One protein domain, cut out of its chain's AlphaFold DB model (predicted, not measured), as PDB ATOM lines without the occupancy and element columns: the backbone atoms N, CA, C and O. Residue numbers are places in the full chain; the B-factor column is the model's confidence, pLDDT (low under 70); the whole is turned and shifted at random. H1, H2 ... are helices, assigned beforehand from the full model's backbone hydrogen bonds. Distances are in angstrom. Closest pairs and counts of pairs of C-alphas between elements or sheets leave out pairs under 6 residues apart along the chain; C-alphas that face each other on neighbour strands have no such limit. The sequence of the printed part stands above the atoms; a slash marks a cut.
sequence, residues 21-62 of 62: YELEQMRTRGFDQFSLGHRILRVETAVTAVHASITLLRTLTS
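This is residues 21 to 62 of the 62 residues of the protein "16S rRNA m3U1498 methyltransferase" of Desulfofustis sp (UniProt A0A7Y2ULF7). A short helix, H1, and a much longer one, H2, stand apart with open space between them, joined by one long loop; the path is like a letter N, with the two helices as its posts and the loop as its slanting stroke. There is no packed core, and residues 24 to 30 and 54 to 62 stand free. The printed part has 42 residues, with two named helices in the order H1, H2 and no named strand; its class is all helix. It is loose, with a radius of gyration of the C-alphas of 12.7 A, and spans 34 by 25 by 17 A.

H1 is residues 21 to 28, from C-alpha 21 at (24.151, -14.648, -60.739) to C-alpha 28 at (19.324, -17.371, -51.736). Residues 29 to 42 belong to no named element. H2 is residues 43 to 60, 25.9 A from first to last C-alpha, beginning with C-alpha 43 at (42.657, -17.973, -53.556) and ending with C-alpha 60 at (37.423, -18.515, -28.174).

H1 and H2 are apart, with no C-alpha of the one within 8 A of the other. From its first to its last C-alpha, each helix runs toward higher z. In both H1 and H2 every O i to N i+4 pair is within hydrogen-bond range.

The two C-alphas farthest apart are those of Tyr 21 and Ser 62, at 36.6 A. The link from H1 to H2 is long, with 14 residues, and its C-alphas lie 6 to 15 A from the mean of the C-alphas. The printed part has no cut, and Ser 62 is the chain's last residue. The mean pLDDT of the printed part is 93.4, and one residue, 62, is under 70.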
ATOM      1  N   TYR A  21      25.079 -13.521 -60.813       97.44
ATOM      2  CA  TYR A  21      24.151 -14.648 -60.739       97.44
ATOM      3  C   TYR A  21      24.610 -15.681 -59.702       97.44
ATOM      4  O   TYR A  21      23.806 -16.158 -58.909       97.44
ATOM      5  N   GLU A  22      25.898 -16.010 -59.649       96.88
ATOM      6  CA  GLU A  22      26.440 -16.930 -58.644       96.88
ATOM      7  C   GLU A  22      26.304 -16.361 -57.228       96.88
ATOM      8  O   GLU A  22      25.870 -17.076 -56.322       96.88
ATOM      9  N   LEU A  23      26.589 -15.069 -57.042       95.62
ATOM     10  CA  LEU A  23      26.418 -14.384 -55.758       95.62
ATOM     11  C   LEU A  23      24.953 -14.391 -55.298       95.62
ATOM     12  O   LEU A  23      24.676 -14.669 -54.128       95.62
ATOM     13  N   GLU A  24      24.007 -14.149 -56.207       97.00
ATOM     14  CA  GLU A  24      22.569 -14.262 -55.945       97.00
ATOM     15  C   GLU A  24      22.189 -15.679 -55.500       97.00
ATOM     16  O   GLU A  24      21.511 -15.876 -54.488       97.00
ATOM     17  N   GLN A  25      22.675 -16.691 -56.219       97.06
ATOM     18  CA  GLN A  25      22.410 -18.094 -55.902       97.06
ATOM     19  C   GLN A  25      22.986 -18.496 -54.539       97.06
ATOM     20  O   GLN A  25      22.406 -19.326 -53.841       97.06
ATOM     21  N   MET A  26      24.112 -17.915 -54.130       96.81
ATOM     22  CA  MET A  26      24.679 -18.139 -52.800       96.81
ATOM     23  C   MET A  26      23.837 -17.459 -51.721       96.81
ATOM     24  O   MET A  26      23.487 -18.101 -50.728       96.81
ATOM     25  N   ARG A  27      23.437 -16.201 -51.939       96.06
ATOM     26  CA  ARG A  27      22.591 -15.461 -50.995       96.06
ATOM     27  C   ARG A  27      21.253 -16.164 -50.767       96.06
ATOM     28  O   ARG A  27      20.848 -16.355 -49.625       96.06
ATOM     29  N   THR A  28      20.596 -16.623 -51.832       97.56
ATOM     30  CA  THR A  28      19.324 -17.371 -51.736       97.56
ATOM     31  C   THR A  28      19.467 -18.721 -51.029       97.56
ATOM     32  O   THR A  28      18.496 -19.224 -50.465       97.56
ATOM     33  N   ARG A  29      20.675 -19.297 -50.996       96.88
ATOM     34  CA  ARG A  29      21.006 -20.520 -50.242       96.88
ATOM     35  C   ARG A  29      21.448 -20.253 -48.800       96.88
ATOM     36  O   ARG A  29      21.839 -21.196 -48.116       96.88
ATOM     37  N   GLY A  30      21.376 -19.004 -48.338       96.50
ATOM     38  CA  GLY A  30      21.690 -18.620 -46.962       96.50
ATOM     39  C   GLY A  30      23.176 -18.387 -46.691       96.50
ATOM     40  O   GLY A  30      23.596 -18.483 -45.543       96.50
ATOM     41  N   PHE A  31      23.985 -18.118 -47.722       96.69
ATOM     42  CA  PHE A  31      25.346 -17.629 -47.506       96.69
ATOM     43  C   PHE A  31      25.328 -16.143 -47.154       96.69
ATOM     44  O   PHE A  31      24.753 -15.334 -47.884       96.69
ATOM     45  N   ASP A  32      26.061 -15.794 -46.100       94.12
ATOM     46  CA  ASP A  32      26.381 -14.413 -45.755       94.12
ATOM     47  C   ASP A  32      27.746 -14.015 -46.325       94.12
ATOM     48  O   ASP A  32      28.715 -14.782 -46.292       94.12
ATOM     49  N   GLN A  33      27.834 -12.790 -46.843       92.06
ATOM     50  CA  GLN A  33      29.095 -12.216 -47.306       92.06
ATOM     51  C   GLN A  33      29.885 -11.630 -46.134       92.06
ATOM     52  O   GLN A  33      29.327 -11.044 -45.209       92.06
ATOM     53  N   PHE A  34      31.210 -11.733 -46.206       92.12
ATOM     54  CA  PHE A  34      32.120 -11.114 -45.248       92.12
ATOM     55  C   PHE A  34      33.399 -10.642 -45.948       92.12
ATOM     56  O   PHE A  34      33.710 -11.059 -47.063       92.12
ATOM     57  N   SER A  35      34.151  -9.765 -45.282       92.56
ATOM     58  CA  SER A  35      35.433  -9.247 -45.766       92.56
ATOM     59  C   SER A  35      36.588  -9.758 -44.903       92.56
ATOM     60  O   SER A  35      36.465  -9.857 -43.684       92.56
ATOM     61  N   LEU A  36      37.732 -10.032 -45.536       93.44
ATOM     62  CA  LEU A  36      39.015 -10.329 -44.879       93.44
ATOM     63  C   LEU A  36      39.920  -9.087 -44.784       93.44
ATOM     64  O   LEU A  36      41.134  -9.195 -44.611       93.44
ATOM     65  N   GLY A  37      39.333  -7.899 -44.929       93.25
ATOM     66  CA  GLY A  37      40.027  -6.620 -44.966       93.25
ATOM     67  C   GLY A  37      40.020  -5.978 -46.355       93.25
ATOM     68  O   GLY A  37      39.308  -6.383 -47.267       93.25
ATOM     69  N   HIS A  38      40.829  -4.932 -46.503       94.19
ATOM     70  CA  HIS A  38      40.816  -4.038 -47.666       94.19
ATOM     71  C   HIS A  38      41.596  -4.560 -48.886       94.19
ATOM     72  O   HIS A  38      41.557  -3.937 -49.945       94.19
ATOM     73  N   ARG A  39      42.356  -5.654 -48.752       94.81
ATOM     74  CA  ARG A  39      43.200  -6.193 -49.830       94.81
ATOM     75  C   ARG A  39      42.509  -7.361 -50.514       94.81
ATOM     76  O   ARG A  39      42.036  -8.269 -49.840       94.81
ATOM     77  N   ILE A  40      42.545  -7.371 -51.846       93.19
ATOM     78  CA  ILE A  40      42.173  -8.555 -52.626       93.19
ATOM     79  C   ILE A  40      43.227  -9.634 -52.366       93.19
ATOM     80  O   ILE A  40      44.424  -9.408 -52.563       93.19
ATOM     81  N   LEU A  41      42.778 -10.791 -51.888       94.56
ATOM     82  CA  LEU A  41      43.633 -11.934 -51.588       94.56
ATOM     83  C   LEU A  41      43.600 -12.929 -52.747       94.56
ATOM     84  O   LEU A  41      42.558 -13.131 -53.365       94.56
ATOM     85  N   ARG A  42      44.733 -13.589 -53.004       95.31
ATOM     86  CA  ARG A  42      44.763 -14.775 -53.870       95.31
ATOM     87  C   ARG A  42      44.003 -15.921 -53.210       95.31
ATOM     88  O   ARG A  42      43.919 -15.963 -51.979       95.31
ATOM     89  N   VAL A  43      43.498 -16.854 -54.013       94.75
ATOM     90  CA  VAL A  43      42.657 -17.973 -53.556       94.75
ATOM     91  C   VAL A  43      43.320 -18.739 -52.408       94.75
ATOM     92  O   VAL A  43      42.706 -18.938 -51.361       94.75
ATOM     93  N   GLU A  44      44.600 -19.079 -52.532       95.38
ATOM     94  CA  GLU A  44      45.348 -19.853 -51.533       95.38
ATOM     95  C   GLU A  44      45.489 -19.094 -50.206       95.38
ATOM     96  O   GLU A  44      45.400 -19.671 -49.116       95.38
ATOM     97  N   THR A  45      45.671 -17.772 -50.293       96.25
ATOM     98  CA  THR A  45      45.740 -16.892 -49.119       96.25
ATOM     99  C   THR A  45      44.370 -16.743 -48.465       96.25
ATOM    100  O   THR A  45      44.275 -16.838 -47.244       96.25
ATOM    101  N   ALA A  46      43.308 -16.562 -49.258       95.69
ATOM    102  CA  ALA A  46      41.941 -16.456 -48.759       95.69
ATOM    103  C   ALA A  46      41.520 -17.735 -48.020       95.69
ATOM    104  O   ALA A  46      41.082 -17.651 -46.876       95.69
ATOM    105  N   VAL A  47      41.735 -18.916 -48.613       95.19
ATOM    106  CA  VAL A  47      41.426 -20.213 -47.980       95.19
ATOM    107  C   VAL A  47      42.106 -20.331 -46.614       95.19
ATOM    108  O   VAL A  47      41.451 -20.629 -45.615       95.19
ATOM    109  N   THR A  48      43.412 -20.054 -46.560       96.62
ATOM    110  CA  THR A  48      44.197 -20.172 -45.324       96.62
ATOM    111  C   THR A  48      43.726 -19.174 -44.263       96.62
ATOM    112  O   THR A  48      43.543 -19.551 -43.103       96.62
ATOM    113  N   ALA A  49      43.482 -17.920 -44.654       96.38
ATOM    114  CA  ALA A  49      43.041 -16.865 -43.748       96.38
ATOM    115  C   ALA A  49      41.666 -17.170 -43.133       96.38
ATOM    116  O   ALA A  49      41.534 -17.146 -41.910       96.38
ATOM    117  N   VAL A  50      40.664 -17.529 -43.947       95.56
ATOM    118  CA  VAL A  50      39.312 -17.836 -43.441       95.56
ATOM    119  C   VAL A  50      39.342 -19.052 -42.518       95.56
ATOM    120  O   VAL A  50      38.741 -19.031 -41.441       95.56
ATOM    121  N   HIS A  51      40.076 -20.102 -42.900       95.00
ATOM    122  CA  HIS A  51      40.195 -21.304 -42.081       95.00
ATOM    123  C   HIS A  51      40.813 -20.997 -40.706       95.00
ATOM    124  O   HIS A  51      40.302 -21.461 -39.680       95.00
ATOM    125  N   ALA A  52      41.866 -20.172 -40.664       95.31
ATOM    126  CA  ALA A  52      42.478 -19.720 -39.417       95.31
ATOM    127  C   ALA A  52      41.505 -18.886 -38.566       95.31
ATOM    128  O   ALA A  52      41.352 -19.163 -37.375       95.31
ATOM    129  N   SER A  53      40.794 -17.923 -39.165       93.94
ATOM    130  CA  SER A  53      39.814 -17.083 -38.459       93.94
ATOM    131  C   SER A  53      38.686 -17.898 -37.826       93.94
ATOM    132  O   SER A  53      38.378 -17.706 -36.651       93.94
ATOM    133  N   ILE A  54      38.098 -18.850 -38.560       92.56
ATOM    134  CA  ILE A  54      37.037 -19.720 -38.027       92.56
ATOM    135  C   ILE A  54      37.568 -20.613 -36.909       92.56
ATOM    136  O   ILE A  54      36.888 -20.802 -35.901       92.56
ATOM    137  N   THR A  55      38.772 -21.165 -37.078       92.81
ATOM    138  CA  THR A  55      39.402 -21.999 -36.047       92.81
ATOM    139  C   THR A  55      39.584 -21.200 -34.760       92.81
ATOM    140  O   THR A  55      39.151 -21.654 -33.702       92.81
ATOM    141  N   LEU A  56      40.119 -19.980 -34.857       94.38
ATOM    142  CA  LEU A  56      40.297 -19.091 -33.713       94.38
ATOM    143  C   LEU A  56      38.958 -18.760 -33.033       94.38
ATOM    144  O   LEU A  56      38.820 -18.953 -31.827       94.38
ATOM    145  N   LEU A  57      37.948 -18.329 -33.794       91.81
ATOM    146  CA  LEU A  57      36.625 -17.999 -33.246       91.81
ATOM    147  C   LEU A  57      35.982 -19.186 -32.518       91.81
ATOM    148  O   LEU A  57      35.401 -19.017 -31.447       91.81
ATOM    149  N   ARG A  58      36.133 -20.399 -33.059       89.69
ATOM    150  CA  ARG A  58      35.658 -21.626 -32.407       89.69
ATOM    151  C   ARG A  58      36.377 -21.895 -31.091       89.69
ATOM    152  O   ARG A  58      35.714 -22.274 -30.131       89.69
ATOM    153  N   THR A  59      37.691 -21.677 -31.027       89.44
ATOM    154  CA  THR A  59      38.463 -21.859 -29.783       89.44
ATOM    155  C   THR A  59      38.167 -20.807 -28.718       89.44
ATOM    156  O   THR A  59      38.296 -21.108 -27.543       89.44
ATOM    157  N   LEU A  60      37.760 -19.595 -29.110       89.31
ATOM    158  CA  LEU A  60      37.423 -18.515 -28.174       89.31
ATOM    159  C   LEU A  60      35.991 -18.607 -27.628       89.31
ATOM    160  O   LEU A  60      35.684 -17.978 -26.621       89.31
ATOM    161  N   THR A  61      35.115 -19.350 -28.309       76.19
ATOM    162  CA  THR A  61      33.682 -19.474 -27.973       76.19
ATOM    163  C   THR A  61      33.332 -20.856 -27.393       76.19
ATOM    164  O   THR A  61      32.167 -21.122 -27.106       76.19
ATOM    165  N   SER A  62      34.323 -21.745 -27.253       60.97
ATOM    166  CA  SER A  62      34.195 -23.045 -26.570       60.97
ATOM    167  C   SER A  62      34.696 -22.938 -25.139       60.97
ATOM    168  O   SER A  62      34.081 -23.590 -24.270       60.97
TER     169      SER A  62